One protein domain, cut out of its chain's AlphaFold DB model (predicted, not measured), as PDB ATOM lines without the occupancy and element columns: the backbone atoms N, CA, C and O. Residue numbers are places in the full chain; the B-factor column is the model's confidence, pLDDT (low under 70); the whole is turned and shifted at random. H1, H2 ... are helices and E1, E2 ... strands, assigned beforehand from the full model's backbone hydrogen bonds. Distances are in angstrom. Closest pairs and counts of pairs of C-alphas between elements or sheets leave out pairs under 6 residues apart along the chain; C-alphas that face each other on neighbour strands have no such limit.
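AT A GLANCE: This is residues 106 to 187 of the 387 residues of an uncharacterized protein of viral metagenome (UniProt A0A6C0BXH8). One long helix, H1, runs through the middle; short H3 packs on its later half, the small parallel sheet E1 E2 lies beside that half, and loops lead to H2 near its other end. Under half of the 82 printed residues are in named elements, in order H1, H2, E1, H3, E2, class mixed. The whole is compact, radius of gyration of the C-alphas 12.2 A, spans 33 by 30 by 23 A.

IN THESE COORDINATES: Find C-alpha 106 at (47.460, 92.851, 56.585); H1 runs 24.8 A to residue 122. Next come H2, 131 to 136; E1, 151 to 154; H3, 159 to 164; and E2, 173 to 176, ending at (51.228, 90.892, 40.550).

HOW THE PARTS SIT: H1 touches H3 with residues 114 to 121 alone, closest C-alphas Leu 118 and Ile 163, 5.8 A, at a steep tilt of 43 degrees, the same way. H1 and H2 are only just apart, 8.2 A. E1, H3, E2 form a strand-helix-strand unit, two parallel neighbour strands with a helix between, its crossover right-handed; N 152 and O 173 are 2.8 A apart. Every O i to N i+4 pair is within hydrogen-bond range in H2 and H3, 12 of 13 in H1.

THE WHOLE: The C-alphas farthest apart, Lys 136 and Glu 167, are 34.5 A apart. The printed part has no cut; the H2 to E1 link is long. pLDDT is under 70 at residues 167 to 169.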
ATOM      1  N   GLY A 106      48.523  91.869  56.838       94.81
ATOM      2  CA  GLY A 106      47.460  92.851  56.585       94.81
ATOM      3  C   GLY A 106      47.387  93.339  55.133       94.81
ATOM      4  O   GLY A 106      46.304  93.377  54.562       94.81
ATOM      5  N   ASN A 107      48.520  93.654  54.494       94.31
ATOM      6  CA  ASN A 107      48.534  94.043  53.073       94.31
ATOM      7  C   ASN A 107      48.105  92.865  52.186       94.31
ATOM      8  O   ASN A 107      47.354  93.026  51.225       94.31
ATOM      9  N   LEU A 108      48.547  91.654  52.540       96.06
ATOM     10  CA  LEU A 108      48.169  90.457  51.804       96.06
ATOM     11  C   LEU A 108      46.699  90.091  51.918       96.06
ATOM     12  O   LEU A 108      46.210  89.416  51.019       96.06
ATOM     13  N   PHE A 109      45.978  90.550  52.940       98.12
ATOM     14  CA  PHE A 109      44.527  90.408  52.957       98.12
ATOM     15  C   PHE A 109      43.899  91.082  51.729       98.12
ATOM     16  O   PHE A 109      43.149  90.435  51.003       98.12
ATOM     17  N   PHE A 110      44.261  92.333  51.430       98.12
ATOM     18  CA  PHE A 110      43.720  93.056  50.275       98.12
ATOM     19  C   PHE A 110      44.083  92.381  48.950       98.12
ATOM     20  O   PHE A 110      43.205  92.128  48.122       98.12
ATOM     21  N   ILE A 111      45.360  92.036  48.770       97.81
ATOM     22  CA  ILE A 111      45.853  91.393  47.544       97.81
ATOM     23  C   ILE A 111      45.205  90.017  47.359       97.81
ATOM     24  O   ILE A 111      44.667  89.724  46.290       97.81
ATOM     25  N   ASN A 112      45.187  89.176  48.397       98.38
ATOM     26  CA  ASN A 112      44.590  87.845  48.310       98.38
ATOM     27  C   ASN A 112      43.083  87.909  48.082       98.38
ATOM     28  O   ASN A 112      42.570  87.084  47.329       98.38
ATOM     29  N   MET A 113      42.373  88.873  48.672       98.62
ATOM     30  CA  MET A 113      40.953  89.062  48.384       98.62
ATOM     31  C   MET A 113      40.730  89.514  46.936       98.62
ATOM     32  O   MET A 113      39.797  89.036  46.289       98.62
ATOM     33  N   ALA A 114      41.591  90.369  46.375       98.31
ATOM     34  CA  ALA A 114      41.471  90.790  44.978       98.31
ATOM     35  C   ALA A 114      41.673  89.588  44.049       98.31
ATOM     36  O   ALA A 114      40.850  89.309  43.174       98.31
ATOM     37  N   CYS A 115      42.713  88.801  44.324       98.00
ATOM     38  CA  CYS A 115      42.981  87.546  43.642       98.00
ATOM     39  C   CYS A 115      41.876  86.501  43.868       98.00
ATOM     40  O   CYS A 115      41.603  85.736  42.951       98.00
ATOM     41  N   HIS A 116      41.218  86.452  45.031       98.38
ATOM     42  CA  HIS A 116      40.051  85.594  45.289       98.38
ATOM     43  C   HIS A 116      38.904  85.941  44.345       98.38
ATOM     44  O   HIS A 116      38.395  85.049  43.675       98.38
ATOM     45  N   PHE A 117      38.527  87.219  44.238       97.75
ATOM     46  CA  PHE A 117      37.415  87.621  43.373       97.75
ATOM     47  C   PHE A 117      37.705  87.352  41.900       97.75
ATOM     48  O   PHE A 117      36.852  86.820  41.192       97.75
ATOM     49  N   LEU A 118      38.920  87.656  41.443       96.31
ATOM     50  CA  LEU A 118      39.318  87.370  40.067       96.31
ATOM     51  C   LEU A 118      39.404  85.861  39.803       96.31
ATOM     52  O   LEU A 118      38.972  85.391  38.751       96.31
ATOM     53  N   SER A 119      39.903  85.081  40.765       96.44
ATOM     54  CA  SER A 119      39.968  83.623  40.632       96.44
ATOM     55  C   SER A 119      38.584  83.000  40.626       96.44
ATOM     56  O   SER A 119      38.343  82.117  39.813       96.44
ATOM     57  N   LEU A 120      37.660  83.489  41.454       95.94
ATOM     58  CA  LEU A 120      36.260  83.074  41.451       95.94
ATOM     59  C   LEU A 120      35.600  83.383  40.101       95.94
ATOM     60  O   LEU A 120      34.957  82.519  39.511       95.94
ATOM     61  N   LYS A 121      35.820  84.593  39.579       93.88
ATOM     62  CA  LYS A 121      35.260  85.065  38.307       93.88
ATOM     63  C   LYS A 121      35.753  84.264  37.103       93.88
ATOM     64  O   LYS A 121      34.966  83.891  36.236       93.88
ATOM     65  N   TYR A 122      37.051  83.981  37.049       93.25
ATOM     66  CA  TYR A 122      37.683  83.329  35.899       93.25
ATOM     67  C   TYR A 122      37.976  81.836  36.116       93.25
ATOM     68  O   TYR A 122      38.480  81.163  35.216       93.25
ATOM     69  N   ASN A 123      37.601  81.290  37.277       95.25
ATOM     70  CA  ASN A 123      37.912  79.932  37.725       95.25
ATOM     71  C   ASN A 123      39.427  79.619  37.685       95.25
ATOM     72  O   ASN A 123      39.852  78.548  37.243       95.25
ATOM     73  N   LEU A 124      40.257  80.576  38.109       95.75
ATOM     74  CA  LEU A 124      41.715  80.441  38.077       95.75
ATOM     75  C   LEU A 124      42.212  79.565  39.223       95.75
ATOM     76  O   LEU A 124      41.819  79.742  40.377       95.75
ATOM     77  N   LYS A 125      43.130  78.651  38.911       97.00
ATOM     78  CA  LYS A 125      43.950  77.982  39.917       97.00
ATOM     79  C   LYS A 125      44.953  78.995  40.459       97.00
ATOM     80  O   LYS A 125      45.805  79.451  39.698       97.00
ATOM     81  N   PHE A 126      44.849  79.327  41.746       96.69
ATOM     82  CA  PHE A 126      45.653  80.360  42.401       96.69
ATOM     83  C   PHE A 126      46.305  79.830  43.681       96.69
ATOM     84  O   PHE A 126      45.650  79.191  44.503       96.69
ATOM     85  N   GLU A 127      47.592  80.120  43.865       97.19
ATOM     86  CA  GLU A 127      48.324  79.816  45.094       97.19
ATOM     87  C   GLU A 127      48.487  81.052  45.973       97.19
ATOM     88  O   GLU A 127      49.255  81.968  45.663       97.19
ATOM     89  N   TYR A 128      47.809  81.043  47.115       97.50
ATOM     90  CA  TYR A 128      47.825  82.154  48.056       97.50
ATOM     91  C   TYR A 128      48.929  81.996  49.100       97.50
ATOM     92  O   TYR A 128      49.078  80.938  49.719       97.50
ATOM     93  N   LYS A 129      49.675  83.071  49.360       96.25
ATOM     94  CA  LYS A 129      50.474  83.179  50.584       96.25
ATOM     95  C   LYS A 129      49.539  83.298  51.786       96.25
ATOM     96  O   LYS A 129      48.519  83.981  51.704       96.25
ATOM     97  N   TYR A 130      49.898  82.645  52.889       96.81
ATOM     98  CA  TYR A 130      49.108  82.601  54.125       96.81
ATOM     99  C   TYR A 130      47.703  81.989  53.981       96.81
ATOM    100  O   TYR A 130      46.840  82.271  54.806       96.81
ATOM    101  N   TYR A 131      47.470  81.137  52.972       97.31
ATOM    102  CA  TYR A 131      46.174  80.478  52.751       97.31
ATOM    103  C   TYR A 131      45.605  79.849  54.033       97.31
ATOM    104  O   TYR A 131      44.490  80.167  54.435       97.31
ATOM    105  N   ASP A 132      46.405  79.037  54.728       97.56
ATOM    106  CA  ASP A 132      45.971  78.347  55.949       97.56
ATOM    107  C   ASP A 132      45.700  79.304  57.112       97.56
ATOM    108  O   ASP A 132      44.820  79.059  57.933       97.56
ATOM    109  N   LEU A 133      46.416  80.427  57.179       97.94
ATOM    110  CA  LEU A 133      46.179  81.447  58.198       97.94
ATOM    111  C   LEU A 133      44.867  82.205  57.936       97.94
ATOM    112  O   LEU A 133      44.098  82.432  58.866       97.94
ATOM    113  N   PHE A 134      44.563  82.529  56.675       98.25
ATOM    114  CA  PHE A 134      43.257  83.086  56.304       98.25
ATOM    115  C   PHE A 134      42.121  82.096  56.575       98.25
ATOM    116  O   PHE A 134      41.087  82.502  57.105       98.25
ATOM    117  N   GLN A 135      42.327  80.801  56.316       97.81
ATOM    118  CA  GLN A 135      41.351  79.773  56.684       97.81
ATOM    119  C   GLN A 135      41.089  79.739  58.194       97.81
ATOM    120  O   GLN A 135      39.932  79.649  58.592       97.81
ATOM    121  N   LYS A 136      42.125  79.877  59.035       98.12
ATOM    122  CA  LYS A 136      41.950  79.988  60.494       98.12
ATOM    123  C   LYS A 136      41.103  81.201  60.891       98.12
ATOM    124  O   LYS A 136      40.325  81.092  61.824       98.12
ATOM    125  N   LEU A 137      41.184  82.320  60.165       97.56
ATOM    126  CA  LEU A 137      40.294  83.482  60.351       97.56
ATOM    127  C   LEU A 137      38.873  83.279  59.795       97.56
ATOM    128  O   LEU A 137      38.076  84.212  59.820       97.56
ATOM    129  N   GLY A 138      38.540  82.105  59.257       97.56
ATOM    130  CA  GLY A 138      37.251  81.846  58.610       97.56
ATOM    131  C   GLY A 138      37.139  82.406  57.188       97.56
ATOM    132  O   GLY A 138      36.036  82.490  56.644       97.56
ATOM    133  N   ILE A 139      38.261  82.779  56.562       98.12
ATOM    134  CA  ILE A 139      38.321  83.307  55.195       98.12
ATOM    135  C   ILE A 139      38.807  82.205  54.251       98.12
ATOM    136  O   ILE A 139      39.999  81.923  54.138       98.12
ATOM    137  N   THR A 140      37.875  81.592  53.526       96.25
ATOM    138  CA  THR A 140      38.201  80.588  52.506       96.25
ATOM    139  C   THR A 140      38.447  81.256  51.155       96.25
ATOM    140  O   THR A 140      37.514  81.709  50.488       96.25
ATOM    141  N   LEU A 141      39.709  81.305  50.723       98.25
ATOM    142  CA  LEU A 141      40.072  81.825  49.402       98.25
ATOM    143  C   LEU A 141      39.743  80.783  48.314       98.25
ATOM    144  O   LEU A 141      39.900  79.579  48.526       98.25
ATOM    145  N   PHE A 142      39.250  81.238  47.159       98.25
ATOM    146  CA  PHE A 142      38.759  80.361  46.101       98.25
ATOM    147  C   PHE A 142      39.936  79.821  45.292       98.25
ATOM    148  O   PHE A 142      40.776  80.595  44.848       98.25
ATOM    149  N   ILE A 143      39.972  78.511  45.054       98.12
ATOM    150  CA  ILE A 143      40.987  77.872  44.213       98.12
ATOM    151  C   ILE A 143      40.265  77.187  43.059       98.12
ATOM    152  O   ILE A 143      39.594  76.174  43.246       98.12
ATOM    153  N   GLY A 144      40.393  77.759  41.865       96.62
ATOM    154  CA  GLY A 144      39.870  77.173  40.642       96.62
ATOM    155  C   GLY A 144      40.795  76.112  40.056       96.62
ATOM    156  O   GLY A 144      41.759  75.662  40.679       96.62
ATOM    157  N   ASN A 145      40.524  75.730  38.812       96.38
ATOM    158  CA  ASN A 145      41.284  74.691  38.113       96.38
ATOM    159  C   ASN A 145      41.872  75.133  36.766       96.38
ATOM    160  O   ASN A 145      42.523  74.325  36.106       96.38
ATOM    161  N   LYS A 146      41.683  76.394  36.356       95.00
ATOM    162  CA  LYS A 146      42.189  76.898  35.073       95.00
ATOM    163  C   LYS A 146      43.522  77.620  35.211       95.00
ATOM    164  O   LYS A 146      43.738  78.395  36.141       95.00
ATOM    165  N   THR A 147      44.372  77.410  34.218       94.00
ATOM    166  CA  THR A 147      45.588  78.178  33.940       94.00
ATOM    167  C   THR A 147      45.645  78.458  32.442       94.00
ATOM    168  O   THR A 147      45.082  77.706  31.645       94.00
ATOM    169  N   TYR A 148      46.320  79.532  32.054       92.69
ATOM    170  CA  TYR A 148      46.412  79.995  30.669       92.69
ATOM    171  C   TYR A 148      47.873  80.171  30.230       92.69
ATOM    172  O   TYR A 148      48.775  80.143  31.058       92.69
ATOM    173  N   ASN A 149      48.109  80.381  28.932       89.81
ATOM    174  CA  ASN A 149      49.447  80.643  28.367       89.81
ATOM    175  C   ASN A 149      49.695  82.143  28.134       89.81
ATOM    176  O   ASN A 149      50.567  82.542  27.368       89.81
ATOM    177  N   GLU A 150      48.893  82.983  28.776       91.00
ATOM    178  CA  GLU A 150      49.012  84.433  28.754       91.00
ATOM    179  C   GLU A 150      48.784  84.967  30.162       91.00
ATOM    180  O   GLU A 150      48.012  84.392  30.933       91.00
ATOM    181  N   ASN A 151      49.434  86.082  30.483       92.94
ATOM    182  CA  ASN A 151      49.311  86.755  31.768       92.94
ATOM    183  C   ASN A 151      48.765  88.174  31.573       92.94
ATOM    184  O   ASN A 151      48.995  88.812  30.543       92.94
ATOM    185  N   ILE A 152      48.077  88.681  32.589       93.25
ATOM    186  CA  ILE A 152      47.798  90.099  32.777       93.25
ATOM    187  C   ILE A 152      48.461  90.572  34.069       93.25
ATOM    188  O   ILE A 152      48.383  89.906  35.105       93.25
ATOM    189  N   LEU A 153      49.122  91.726  33.992       94.62
ATOM    190  CA  LEU A 153      49.711  92.385  35.146       94.62
ATOM    191  C   LEU A 153      48.629  93.113  35.943       94.62
ATOM    192  O   LEU A 153      48.001  94.049  35.444       94.62
ATOM    193  N   LEU A 154      48.436  92.687  37.185       95.44
ATOM    194  CA  LEU A 154      47.550  93.325  38.142       95.44
ATOM    195  C   LEU A 154      48.271  94.496  38.808       95.44
ATOM    196  O   LEU A 154      49.331  94.319  39.410       95.44
ATOM    197  N   THR A 155      47.685  95.683  38.712       95.69
ATOM    198  CA  THR A 155      48.218  96.941  39.242       95.69
ATOM    199  C   THR A 155      47.178  97.617  40.133       95.69
ATOM    200  O   THR A 155      45.986  97.312  40.071       95.69
ATOM    201  N   ASN A 156      47.601  98.609  40.922       94.19
ATOM    202  CA  ASN A 156      46.674  99.419  41.723       94.19
ATOM    203  C   ASN A 156      45.655 100.202  40.870       94.19
ATOM    204  O   ASN A 156      44.632 100.631  41.394       94.19
ATOM    205  N   THR A 157      45.916 100.378  39.572       94.38
ATOM    206  CA  THR A 157      45.050 101.134  38.659       94.38
ATOM    207  C   THR A 157      44.010 100.277  37.946       94.38
ATOM    208  O   THR A 157      42.992 100.823  37.546       94.38
ATOM    209  N   ASN A 158      44.231  98.966  37.785       94.75
ATOM    210  CA  ASN A 158      43.334  98.106  37.000       94.75
ATOM    211  C   ASN A 158      42.589  97.041  37.820       94.75
ATOM    212  O   ASN A 158      41.577  96.521  37.354       94.75
ATOM    213  N   PHE A 159      43.057  96.701  39.028       95.75
ATOM    214  CA  PHE A 159      42.566  95.512  39.730       95.75
ATOM    215  C   PHE A 159      41.065  95.559  40.027       95.75
ATOM    216  O   PHE A 159      40.363  94.562  39.865       95.75
ATOM    217  N   TYR A 160      40.569  96.718  40.461       95.50
ATOM    218  CA  TYR A 160      39.180  96.862  40.873       95.50
ATOM    219  C   TYR A 160      38.231  96.810  39.675       95.50
ATOM    220  O   TYR A 160      37.187  96.161  39.749       95.50
ATOM    221  N   ASP A 161      38.632  97.408  38.554       94.31
ATOM    222  CA  ASP A 161      37.860  97.382  37.314       94.31
ATOM    223  C   ASP A 161      37.793  95.958  36.749       94.31
ATOM    224  O   ASP A 161      36.720  95.496  36.374       94.31
ATOM    225  N   LEU A 162      38.891  95.192  36.804       94.19
ATOM    226  CA  LEU A 162      38.891  93.772  36.420       94.19
ATOM    227  C   LEU A 162      37.938  92.929  37.286       94.19
ATOM    228  O   LEU A 162      37.255  92.032  36.783       94.19
ATOM    229  N   ILE A 163      37.845  93.225  38.586       95.19
ATOM    230  CA  ILE A 163      36.883  92.566  39.482       95.19
ATOM    231  C   ILE A 163      35.447  92.907  39.060       95.19
ATOM    232  O   ILE A 163      34.603  92.013  38.994       95.19
ATOM    233  N   LYS A 164      35.168  94.177  38.750       93.12
ATOM    234  CA  LYS A 164      33.808  94.696  38.539       93.12
ATOM    235  C   LYS A 164      33.241  94.542  37.134       93.12
ATOM    236  O   LYS A 164      32.033  94.389  37.016       93.12
ATOM    237  N   ASN A 165      34.069  94.575  36.099       87.88
ATOM    238  CA  ASN A 165      33.596  94.619  34.716       87.88
ATOM    239  C   ASN A 165      33.251  93.219  34.209       87.88
ATOM    240  O   ASN A 165      34.147  92.399  34.012       87.88
ATOM    241  N   ASP A 166      31.974  92.923  33.988       77.00
ATOM    242  CA  ASP A 166      31.516  91.590  33.558       77.00
ATOM    243  C   ASP A 166      31.650  91.337  32.045       77.00
ATOM    244  O   ASP A 166      31.423  90.222  31.575       77.00
ATOM    245  N   GLU A 167      32.068  92.349  31.284       65.06
ATOM    246  CA  GLU A 167      32.018  92.338  29.818       65.06
ATOM    247  C   GLU A 167      33.164  91.558  29.149       65.06
ATOM    248  O   GLU A 167      33.019  91.128  28.005       65.06
ATOM    249  N   GLU A 168      34.264  91.254  29.851       64.31
ATOM    250  CA  GLU A 168      35.391  90.514  29.264       64.31
ATOM    251  C   GLU A 168      35.716  89.209  30.004       64.31
ATOM    252  O   GLU A 168      36.260  89.180  31.116       64.31
ATOM    253  N   LYS A 169      35.461  88.080  29.325       67.19
ATOM    254  CA  LYS A 169      36.040  86.780  29.691       67.19
ATOM    255  C   LYS A 169      37.530  86.792  29.372       67.19
ATOM    256  O   LYS A 169      37.948  86.443  28.269       67.19
ATOM    257  N   GLN A 170      38.335  87.146  30.361       73.62
ATOM    258  CA  GLN A 170      39.777  87.182  30.208       73.62
ATOM    259  C   GLN A 170      40.370  85.774  30.369       73.62
ATOM    260  O   GLN A 170      40.319  85.172  31.439       73.62
ATOM    261  N   ARG A 171      40.931  85.218  29.287       86.56
ATOM    262  CA  ARG A 171      41.646  83.926  29.292       86.56
ATOM    263  C   ARG A 171      43.130  84.122  29.614       86.56
ATOM    264  O   ARG A 171      43.993  83.737  28.832       86.56
ATOM    265  N   LYS A 172      43.415  84.786  30.735       92.88
ATOM    266  CA  LYS A 172      44.775  85.120  31.177       92.88
ATOM    267  C   LYS A 172      44.948  84.765  32.648       92.88
ATOM    268  O   LYS A 172      44.001  84.868  33.423       92.88
ATOM    269  N   ASN A 173      46.151  84.352  33.028       94.75
ATOM    270  CA  ASN A 173      46.541  84.302  34.432       94.75
ATOM    271  C   ASN A 173      46.813  85.717  34.944       94.75
ATOM    272  O   ASN A 173      47.009  86.653  34.174       94.75
ATOM    273  N   ILE A 174      46.909  85.840  36.255       94.12
ATOM    274  CA  ILE A 174      47.167  87.070  36.976       94.12
ATOM    275  C   ILE A 174      48.573  86.991  37.550       94.12
ATOM    276  O   ILE A 174      48.900  86.076  38.307       94.12
ATOM    277  N   ILE A 175      49.379  87.990  37.219       94.44
ATOM    278  CA  ILE A 175      50.659  88.247  37.874       94.44
ATOM    279  C   ILE A 175      50.574  89.584  38.597       94.44
ATOM    280  O   ILE A 175      49.821  90.469  38.196       94.44
ATOM    281  N   LEU A 176      51.334  89.734  39.671       94.88
ATOM    282  CA  LEU A 176      51.228  90.892  40.550       94.88
ATOM    283  C   LEU A 176      52.339  91.892  40.231       94.88
ATOM    284  O   LEU A 176      53.493  91.506  40.019       94.88
ATOM    285  N   ALA A 177      51.985  93.175  40.163       93.75
ATOM    286  CA  ALA A 177      52.972  94.242  40.165       93.75
ATOM    287  C   ALA A 177      53.671  94.309  41.527       93.75
ATOM    288  O   ALA A 177      53.059  94.047  42.560       93.75
ATOM    289  N   HIS A 178      54.946  94.691  41.518       89.62
ATOM    290  CA  HIS A 178      55.771  94.798  42.723       89.62
ATOM    291  C   HIS A 178      55.182  95.751  43.779       89.62
ATOM    292  O   HIS A 178      55.309  95.525  44.974       89.62
ATOM    293  N   ASP A 179      54.552  96.837  43.339       90.88
ATOM    294  CA  ASP A 179      53.973  97.881  44.186       90.88
ATOM    295  C   ASP A 179      52.465  97.691  44.432       90.88
ATOM    296  O   ASP A 179      51.787  98.598  44.928       90.88
ATOM    297  N   LEU A 180      51.903  96.536  44.065       93.88
ATOM    298  CA  LEU A 180      50.486  96.255  44.257       93.88
ATOM    299  C   LEU A 180      50.144  96.247  45.755       93.88
ATOM    300  O   LEU A 180      50.749  95.523  46.535       93.88
ATOM    301  N   SER A 181      49.135  97.027  46.145       93.69
ATOM    302  CA  SER A 181      48.586  97.052  47.510       93.69
ATOM    303  C   SER A 181      47.085  96.776  47.544       93.69
ATOM    304  O   SER A 181      46.571  96.269  48.535       93.69
ATOM    305  N   CYS A 182      46.367  97.113  46.467       95.56
ATOM    306  CA  CYS A 182      44.903  97.108  46.417       95.56
ATOM    307  C   CYS A 182      44.244  98.028  47.469       95.56
ATOM    308  O   CYS A 182      43.062  97.876  47.779       95.56
ATOM    309  N   HIS A 183      44.977  99.009  48.001       94.06
ATOM    310  CA  HIS A 183      44.467  99.958  48.988       94.06
ATOM    311  C   HIS A 183      43.670 101.075  48.309       94.06
ATOM    312  O   HIS A 183      44.230 102.050  47.808       94.06
ATOM    313  N   SER A 184      42.344 100.938  48.279       92.31
ATOM    314  CA  SER A 184      41.454 101.995  47.794       92.31
ATOM    315  C   SER A 184      40.128 102.031  48.550       92.31
ATOM    316  O   SER A 184      39.590 100.989  48.941       92.31
ATOM    317  N   LYS A 185      39.546 103.231  48.666       93.00
ATOM    318  CA  LYS A 185      38.223 103.447  49.265       93.00
ATOM    319  C   LYS A 185      37.157 102.545  48.653       93.00
ATOM    320  O   LYS A 185      36.464 101.824  49.367       93.00
ATOM    321  N   LYS A 186      37.052 102.543  47.319       94.12
ATOM    322  CA  LYS A 186      36.056 101.744  46.581       94.12
ATOM    323  C   LYS A 186      36.172 100.257  46.916       94.12
ATOM    324  O   LYS A 186      35.159  99.592  47.130       94.12
ATOM    325  N   TYR A 187      37.400  99.749  47.005       96.25
ATOM    326  CA  TYR A 187      37.626  98.346  47.311       96.25
ATOM    327  C   TYR A 187      37.321  98.001  48.773       96.25
ATOM    328  O   TYR A 187      36.714  96.964  49.031       96.25
TER     329      TYR A 187